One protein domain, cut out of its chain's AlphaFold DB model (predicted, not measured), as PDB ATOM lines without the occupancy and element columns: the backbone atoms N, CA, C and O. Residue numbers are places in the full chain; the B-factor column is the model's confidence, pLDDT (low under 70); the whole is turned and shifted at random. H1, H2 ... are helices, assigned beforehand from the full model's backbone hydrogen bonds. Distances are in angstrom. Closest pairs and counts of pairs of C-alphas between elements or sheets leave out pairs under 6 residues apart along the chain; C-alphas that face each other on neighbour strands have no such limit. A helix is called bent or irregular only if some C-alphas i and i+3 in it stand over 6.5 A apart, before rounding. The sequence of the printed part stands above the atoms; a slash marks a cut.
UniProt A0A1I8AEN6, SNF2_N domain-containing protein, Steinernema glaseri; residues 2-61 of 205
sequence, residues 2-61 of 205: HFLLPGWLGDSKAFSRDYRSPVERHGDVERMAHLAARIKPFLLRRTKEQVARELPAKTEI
ATOM      1  N   HIS A   2     -39.093 -25.027  19.429       81.12
ATOM      2  CA  HIS A   2     -40.238 -24.904  20.347       81.12
ATOM      3  C   HIS A   2     -41.280 -26.039  20.229       81.12
ATOM      4  O   HIS A   2     -41.780 -26.491  21.244       81.12
ATOM      5  N   PHE A   3     -41.542 -26.542  19.013       83.69
ATOM      6  CA  PHE A   3     -42.404 -27.711  18.781       83.69
ATOM      7  C   PHE A   3     -41.739 -29.063  19.117       83.69
ATOM      8  O   PHE A   3     -42.339 -29.886  19.789       83.69
ATOM      9  N   LEU A   4     -40.508 -29.301  18.642       83.88
ATOM     10  CA  LEU A   4     -39.830 -30.604  18.768       83.88
ATOM     11  C   LEU A   4     -39.279 -30.867  20.180       83.88
ATOM     12  O   LEU A   4     -39.333 -31.989  20.660       83.88
ATOM     13  N   LEU A   5     -38.712 -29.837  20.812       85.44
ATOM     14  CA  LEU A   5     -38.096 -29.861  22.142       85.44
ATOM     15  C   LEU A   5     -38.355 -28.505  22.825       85.44
ATOM     16  O   LEU A   5     -37.513 -27.596  22.746       85.44
ATOM     17  N   PRO A   6     -39.537 -28.327  23.441       86.56
ATOM     18  CA  PRO A   6     -39.893 -27.101  24.147       86.56
ATOM     19  C   PRO A   6     -38.831 -26.712  25.184       86.56
ATOM     20  O   PRO A   6     -38.286 -27.559  25.884       86.56
ATOM     21  N   GLY A   7     -38.492 -25.422  25.262       85.19
ATOM     22  CA  GLY A   7     -37.501 -24.899  26.213       85.19
ATOM     23  C   GLY A   7     -36.030 -25.133  25.845       85.19
ATOM     24  O   GLY A   7     -35.176 -24.408  26.348       85.19
ATOM     25  N   TRP A   8     -35.709 -26.042  24.911       89.56
ATOM     26  CA  TRP A   8     -34.318 -26.353  24.540       89.56
ATOM     27  C   TRP A   8     -33.518 -25.106  24.137       89.56
ATOM     28  O   TRP A   8     -32.417 -24.881  24.628       89.56
ATOM     29  N   LEU A   9     -34.076 -24.246  23.287       91.50
ATOM     30  CA  LEU A   9     -33.423 -23.003  22.853       91.50
ATOM     31  C   LEU A   9     -33.934 -21.755  23.591       91.50
ATOM     32  O   LEU A   9     -33.703 -20.640  23.129       91.50
ATOM     33  N   GLY A  10     -34.616 -21.940  24.722       90.38
ATOM     34  CA  GLY A  10     -35.332 -20.869  25.407       90.38
ATOM     35  C   GLY A  10     -36.590 -20.422  24.658       90.38
ATOM     36  O   GLY A  10     -37.038 -21.053  23.692       90.38
ATOM     37  N   ASP A  11     -37.182 -19.336  25.142       91.00
ATOM     38  CA  ASP A  11     -38.272 -18.651  24.457       91.00
ATOM     39  C   ASP A  11     -37.743 -17.748  23.324       91.00
ATOM     40  O   ASP A  11     -36.539 -17.611  23.103       91.00
ATOM     41  N   SER A  12     -38.650 -17.117  22.577       90.94
ATOM     42  CA  SER A  12     -38.276 -16.257  21.444       90.94
ATOM     43  C   SER A  12     -37.370 -15.082  21.851       90.94
ATOM     44  O   SER A  12     -36.474 -14.691  21.094       90.94
ATOM     45  N   LYS A  13     -37.565 -14.531  23.059       92.88
ATOM     46  CA  LYS A  13     -36.783 -13.395  23.567       92.88
ATOM     47  C   LYS A  13     -35.371 -13.832  23.943       92.88
ATOM     48  O   LYS A  13     -34.410 -13.206  23.499       92.88
ATOM     49  N   ALA A  14     -35.248 -14.916  24.705       92.44
ATOM     50  CA  ALA A  14     -33.978 -15.512  25.087       92.44
ATOM     51  C   ALA A  14     -33.197 -15.957  23.850       92.44
ATOM     52  O   ALA A  14     -32.046 -15.571  23.692       92.44
ATOM     53  N   PHE A  15     -33.842 -16.647  22.906       94.56
ATOM     54  CA  PHE A  15     -33.196 -17.035  21.655       94.56
ATOM     55  C   PHE A  15     -32.688 -15.822  20.865       94.56
ATOM     56  O   PHE A  15     -31.576 -15.836  20.332       94.56
ATOM     57  N   SER A  16     -33.488 -14.752  20.806       93.69
ATOM     58  CA  SER A  16     -33.096 -13.541  20.088       93.69
ATOM     59  C   SER A  16     -31.895 -12.845  20.727       93.69
ATOM     60  O   SER A  16     -31.013 -12.373  20.012       93.69
ATOM     61  N   ARG A  17     -31.848 -12.805  22.059       94.19
ATOM     62  CA  ARG A  17     -30.746 -12.226  22.831       94.19
ATOM     63  C   ARG A  17     -29.480 -13.082  22.763       94.19
ATOM     64  O   ARG A  17     -28.404 -12.542  22.550       94.19
ATOM     65  N   ASP A  18     -29.614 -14.396  22.926       93.06
ATOM     66  CA  ASP A  18     -28.482 -15.298  23.161       93.06
ATOM     67  C   ASP A  18     -27.874 -15.849  21.863       93.06
ATOM     68  O   ASP A  18     -26.723 -16.280  21.869       93.06
ATOM     69  N   TYR A  19     -28.632 -15.844  20.758       94.50
ATOM     70  CA  TYR A  19     -28.178 -16.352  19.459       94.50
ATOM     71  C   TYR A  19     -28.437 -15.375  18.318       94.50
ATOM     72  O   TYR A  19     -27.494 -14.980  17.642       94.50
ATOM     73  N   ARG A  20     -29.691 -14.959  18.092       93.19
ATOM     74  CA  ARG A  20     -30.048 -14.221  16.867       93.19
ATOM     75  C   ARG A  20     -29.291 -12.901  16.725       93.19
ATOM     76  O   ARG A  20     -28.680 -12.676  15.693       93.19
ATOM     77  N   SER A  21     -29.326 -12.036  17.738       94.44
ATOM     78  CA  SER A  21     -28.661 -10.730  17.675       94.44
ATOM     79  C   SER A  21     -27.131 -10.858  17.637       94.44
ATOM     80  O   SER A  21     -26.539 -10.251  16.745       94.44
ATOM     81  N   PRO A  22     -26.475 -11.662  18.505       95.00
ATOM     82  CA  PRO A  22     -25.033 -11.923  18.412       95.00
ATOM     83  C   PRO A  22     -24.594 -12.409  17.028       95.00
ATOM     84  O   PRO A  22     -23.654 -11.875  16.446       95.00
ATOM     85  N   VAL A  23     -25.320 -13.368  16.454       95.12
ATOM     86  CA  VAL A  23     -24.947 -13.981  15.177       95.12
ATOM     87  C   VAL A  23     -25.276 -13.078  13.985       95.12
ATOM     88  O   VAL A  23     -24.403 -12.816  13.165       95.12
ATOM     89  N   GLU A  24     -26.515 -12.582  13.871       94.06
ATOM     90  CA  GLU A  24     -26.968 -11.823  12.691       94.06
ATOM     91  C   GLU A  24     -26.416 -10.392  12.655       94.06
ATOM     92  O   GLU A  24     -26.199  -9.862  11.569       94.06
ATOM     93  N   ARG A  25     -26.215  -9.744  13.814       92.75
ATOM     94  CA  ARG A  25     -25.781  -8.333  13.874       92.75
ATOM     95  C   ARG A  25     -24.306  -8.154  14.191       92.75
ATOM     96  O   ARG A  25     -23.714  -7.191  13.718       92.75
ATOM     97  N   HIS A  26     -23.740  -9.032  15.014       92.75
ATOM     98  CA  HIS A  26     -22.366  -8.892  15.500       92.75
ATOM     99  C   HIS A  26     -21.409  -9.925  14.894       92.75
ATOM    100  O   HIS A  26     -20.211  -9.847  15.141       92.75
ATOM    101  N   GLY A  27     -21.915 -10.864  14.082       92.56
ATOM    102  CA  GLY A  27     -21.090 -11.877  13.423       92.56
ATOM    103  C   GLY A  27     -20.430 -12.852  14.399       92.56
ATOM    104  O   GLY A  27     -19.362 -13.374  14.100       92.56
ATOM    105  N   ASP A  28     -21.036 -13.084  15.566       95.38
ATOM    106  CA  ASP A  28     -20.471 -13.925  16.624       95.38
ATOM    107  C   ASP A  28     -20.398 -15.404  16.192       95.38
ATOM    108  O   ASP A  28     -21.384 -16.155  16.209       95.38
ATOM    109  N   VAL A  29     -19.199 -15.817  15.774       95.50
ATOM    110  CA  VAL A  29     -18.919 -17.165  15.266       95.50
ATOM    111  C   VAL A  29     -18.989 -18.211  16.380       95.50
ATOM    112  O   VAL A  29     -19.421 -19.338  16.128       95.50
ATOM    113  N   GLU A  30     -18.636 -17.858  17.619       95.69
ATOM    114  CA  GLU A  30     -18.692 -18.780  18.757       95.69
ATOM    115  C   GLU A  30     -20.138 -19.116  19.114       95.69
ATOM    116  O   GLU A  30     -20.492 -20.288  19.281       95.69
ATOM    117  N   ARG A  31     -21.021 -18.110  19.141       94.12
ATOM    118  CA  ARG A  31     -22.462 -18.323  19.340       94.12
ATOM    119  C   ARG A  31     -23.085 -19.130  18.214       94.12
ATOM    120  O   ARG A  31     -23.937 -19.981  18.491       94.12
ATOM    121  N   MET A  32     -22.644 -18.923  16.974       94.56
ATOM    122  CA  MET A  32     -23.069 -19.742  15.839       94.56
ATOM    123  C   MET A  32     -22.626 -21.203  16.003       94.56
ATOM    124  O   MET A  32     -23.447 -22.112  15.867       94.56
ATOM    125  N   ALA A  33     -21.353 -21.445  16.330       95.50
ATOM    126  CA  ALA A  33     -20.816 -22.790  16.531       95.50
ATOM    127  C   ALA A  33     -21.507 -23.509  17.700       95.50
ATOM    128  O   ALA A  33     -21.902 -24.671  17.569       95.50
ATOM    129  N   HIS A  34     -21.738 -22.799  18.806       95.19
ATOM    130  CA  HIS A  34     -22.487 -23.307  19.949       95.19
ATOM    131  C   HIS A  34     -23.918 -23.698  19.554       95.19
ATOM    132  O   HIS A  34     -24.359 -24.810  19.845       95.19
ATOM    133  N   LEU A  35     -24.638 -22.834  18.828       94.12
ATOM    134  CA  LEU A  35     -25.978 -23.159  18.332       94.12
ATOM    135  C   LEU A  35     -25.963 -24.389  17.422       94.12
ATOM    136  O   LEU A  35     -26.780 -25.293  17.603       94.12
ATOM    137  N   ALA A  36     -25.026 -24.441  16.472       92.62
ATOM    138  CA  ALA A  36     -24.870 -25.553  15.543       92.62
ATOM    139  C   ALA A  36     -24.651 -26.880  16.286       92.62
ATOM    140  O   ALA A  36     -25.331 -27.864  15.996       92.62
ATOM    141  N   ALA A  37     -23.771 -26.901  17.293       93.12
ATOM    142  CA  ALA A  37     -23.527 -28.075  18.127       93.12
ATOM    143  C   ALA A  37     -24.787 -28.526  18.884       93.12
ATOM    144  O   ALA A  37     -25.066 -29.723  18.950       93.12
ATOM    145  N   ARG A  38     -25.596 -27.584  19.387       92.12
ATOM    146  CA  ARG A  38     -26.843 -27.892  20.108       92.12
ATOM    147  C   ARG A  38     -27.961 -28.446  19.230       92.12
ATOM    148  O   ARG A  38     -28.824 -29.159  19.740       92.12
ATOM    149  N   ILE A  39     -27.995 -28.096  17.943       92.56
ATOM    150  CA  ILE A  39     -29.029 -28.576  17.009       92.56
ATOM    151  C   ILE A  39     -28.601 -29.833  16.244       92.56
ATOM    152  O   ILE A  39     -29.464 -30.598  15.820       92.56
ATOM    153  N   LYS A  40     -27.290 -30.064  16.090       90.19
ATOM    154  CA  LYS A  40     -26.710 -31.160  15.299       90.19
ATOM    155  C   LYS A  40     -27.253 -32.558  15.651       90.19
ATOM    156  O   LYS A  40     -27.564 -33.279  14.708       90.19
ATOM    157  N   PRO A  41     -27.442 -32.954  16.929       89.62
ATOM    158  CA  PRO A  41     -27.974 -34.281  17.265       89.62
ATOM    159  C   PRO A  41     -29.398 -34.528  16.752       89.62
ATOM    160  O   PRO A  41     -29.804 -35.670  16.573       89.62
ATOM    161  N   PHE A  42     -30.154 -33.455  16.503       88.62
ATOM    162  CA  PHE A  42     -31.559 -33.513  16.102       88.62
ATOM    163  C   PHE A  42     -31.771 -33.202  14.617       88.62
ATOM    164  O   PHE A  42     -32.906 -33.226  14.143       88.62
ATOM    165  N   LEU A  43     -30.707 -32.857  13.883       86.94
ATOM    166  CA  LEU A  43     -30.805 -32.345  12.523       86.94
ATOM    167  C   LEU A  43     -29.841 -33.088  11.600       86.94
ATOM    168  O   LEU A  43     -28.642 -32.816  11.565       86.94
ATOM    169  N   LEU A  44     -30.394 -33.984  10.784       86.50
ATOM    170  CA  LEU A  44     -29.677 -34.586   9.667       86.50
ATOM    171  C   LEU A  44     -29.874 -33.727   8.413       86.50
ATOM    172  O   LEU A  44     -30.953 -33.707   7.822       86.50
ATOM    173  N   ARG A  45     -28.818 -33.033   7.982       85.50
ATOM    174  CA  ARG A  45     -28.789 -32.278   6.722       85.50
ATOM    175  C   ARG A  45     -27.737 -32.881   5.803       85.50
ATOM    176  O   ARG A  45     -26.576 -32.966   6.181       85.50
ATOM    177  N   ARG A  46     -28.149 -33.273   4.597       83.06
ATOM    178  CA  ARG A  46     -27.265 -33.742   3.522       83.06
ATOM    179  C   ARG A  46     -27.463 -32.854   2.297       83.06
ATOM    180  O   ARG A  46     -28.604 -32.495   2.002       83.06
ATOM    181  N   THR A  47     -26.388 -32.485   1.604       78.31
ATOM    182  CA  THR A  47     -26.483 -31.785   0.309       78.31
ATOM    183  C   THR A  47     -26.581 -32.794  -0.831       78.31
ATOM    184  O   THR A  47     -26.185 -33.948  -0.676       78.31
ATOM    185  N   LYS A  48     -27.118 -32.385  -1.990       69.06
ATOM    186  CA  LYS A  48     -27.182 -33.267  -3.168       69.06
ATOM    187  C   LYS A  48     -25.786 -33.696  -3.631       69.06
ATOM    188  O   LYS A  48     -25.631 -34.855  -3.998       69.06
ATOM    189  N   GLU A  49     -24.773 -32.829  -3.510       67.50
ATOM    190  CA  GLU A  49     -23.384 -33.191  -3.849       67.50
ATOM    191  C   GLU A  49     -22.840 -34.321  -2.960       67.50
ATOM    192  O   GLU A  49     -22.014 -35.120  -3.397       67.50
ATOM    193  N   GLN A  50     -23.316 -34.422  -1.715       69.88
ATOM    194  CA  GLN A  50     -22.890 -35.465  -0.780       69.88
ATOM    195  C   GLN A  50     -23.504 -36.838  -1.083       69.88
ATOM    196  O   GLN A  50     -22.939 -37.841  -0.655       69.88
ATOM    197  N   VAL A  51     -24.647 -36.903  -1.782       71.38
ATOM    198  CA  VAL A  51     -25.432 -38.148  -1.932       71.38
ATOM    199  C   VAL A  51     -25.692 -38.587  -3.373       71.38
ATOM    200  O   VAL A  51     -26.029 -39.746  -3.580       71.38
ATOM    201  N   ALA A  52     -25.558 -37.704  -4.361       66.00
ATOM    202  CA  ALA A  52     -25.877 -37.996  -5.758       66.00
ATOM    203  C   ALA A  52     -24.885 -37.288  -6.692       66.00
ATOM    204  O   ALA A  52     -25.215 -36.292  -7.335       66.00
ATOM    205  N   ARG A  53     -23.648 -37.801  -6.736       66.31
ATOM    206  CA  ARG A  53     -22.524 -37.214  -7.494       66.31
ATOM    207  C   ARG A  53     -22.681 -37.289  -9.017       66.31
ATOM    208  O   ARG A  53     -21.977 -36.585  -9.725       66.31
ATOM    209  N   GLU A  54     -23.589 -38.130  -9.504       76.62
ATOM    210  CA  GLU A  54     -23.849 -38.346 -10.934       76.62
ATOM    211  C   GLU A  54     -24.812 -37.312 -11.537       76.62
ATOM    212  O   GLU A  54     -24.973 -37.248 -12.753       76.62
ATOM    213  N   LEU A  55     -25.473 -36.495 -10.707       76.25
ATOM    214  CA  LEU A  55     -26.374 -35.463 -11.206       76.25
ATOM    215  C   LEU A  55     -25.567 -34.276 -11.751       76.25
ATOM    216  O   LEU A  55     -24.715 -33.749 -11.029       76.25
ATOM    217  N   PRO A  56     -25.858 -33.800 -12.975       80.44
ATOM    218  CA  PRO A  56     -25.233 -32.589 -13.484       80.44
ATOM    219  C   PRO A  56     -25.577 -31.394 -12.590       80.44
ATOM    220  O   PRO A  56     -26.614 -31.361 -11.917       80.44
ATOM    221  N   ALA A  57     -24.696 -30.393 -12.594       85.81
ATOM    222  CA  ALA A  57     -24.930 -29.164 -11.856       85.81
ATOM    223  C   ALA A  57     -26.224 -28.485 -12.337       85.81
ATOM    224  O   ALA A  57     -26.552 -28.489 -13.524       85.81
ATOM    225  N   LYS A  58     -26.966 -27.882 -11.405       87.62
ATOM    226  CA  LYS A  58     -28.121 -27.053 -11.755       87.62
ATOM    227  C   LYS A  58     -27.616 -25.728 -12.325       87.62
ATOM    228  O   LYS A  58     -26.960 -24.978 -11.608       87.62
ATOM    229  N   THR A  59     -28.001 -25.419 -13.556       92.06
ATOM    230  CA  THR A  59     -27.794 -24.095 -14.150       92.06
ATOM    231  C   THR A  59     -28.986 -23.195 -13.833       92.06
ATOM    232  O   THR A  59     -30.134 -23.586 -14.042       92.06
ATOM    233  N   GLU A  60     -28.721 -21.990 -13.331       94.88
ATOM    234  CA  GLU A  60     -29.729 -20.946 -13.134       94.88
ATOM    235  C   GLU A  60     -29.470 -19.804 -14.111       94.88
ATOM    236  O   GLU A  60     -28.364 -19.271 -14.169       94.88
ATOM    237  N   ILE A  61     -30.489 -19.444 -14.889       93.75
ATOM    238  CA  ILE A  61     -30.407 -18.386 -15.895       93.75
ATOM    239  C   ILE A  61     -31.541 -17.404 -15.622       93.75
ATOM    240  O   ILE A  61     -32.711 -17.790 -15.580       93.75
TER     241      ILE A  61
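What this domain is: This is residues 2 to 61 of the 205 residues of the protein "SNF2_N domain-containing protein" of Steinernema glaseri (UniProt A0A1I8AEN6). Two helices, H1 and H2, make a V, joined by a tight turn at its point, and a thin arm leads away from H2 with the tiny helix H3 in it. The first residues, 2 to 11, loop at the V's open end, and residues 50 to 56 of the arm stick out. The printed part has 60 residues with three named helices in the order H1, H2, H3 and no named strand, and its class is all helix. It is extended, with a radius of gyration of the C-alphas of 16.2 A, and the arm gives most of its length, with spans of 43 by 27 by 21 A.

How they stand to each other: H1, residues 12 to 26, touches H2, residues 29 to 42, with the C-alphas of Tyr 19 and Arg 31 closest at 6.0 A. H1 touches H2 with residues 18 to 23 alone, and H2 touches H1 with residues 29 to 35 alone. The two run opposite ways at a steep tilt of 49 degrees. H3, residues 48 to 51, is apart from both H1 and H2. O i to N i+4 pairs are within hydrogen-bond range in 9 of 11 cases in H1 and 8 of 10 in H2; H3 is too short for such a pair, and its one O i to N i+3 pair is within range.

Where its parts are: H1 begins at C-alpha 12 (-38.276, -16.257, 21.444) and is 18.5 A long from first to last C-alpha. H2 is 20.7 A long and ends at C-alpha 42 (-31.559, -33.513, 16.102). Both are irregular: C-alphas 18 and 21 are 7.1 A apart, as are C-alphas 38 and 41. H3, 5.3 A long, ends at C-alpha 51 (-25.432, -38.148, -1.932).

The domain as a whole: The two C-alphas farthest apart, those of Lys 13 and Glu 54, are 44.5 A apart. The printed part has no cut, and the links H1 to H2 and H2 to H3 are tight. The mean pLDDT of the printed part is 88.0, and residues 48 to 50 and 52 to 53 are under 70.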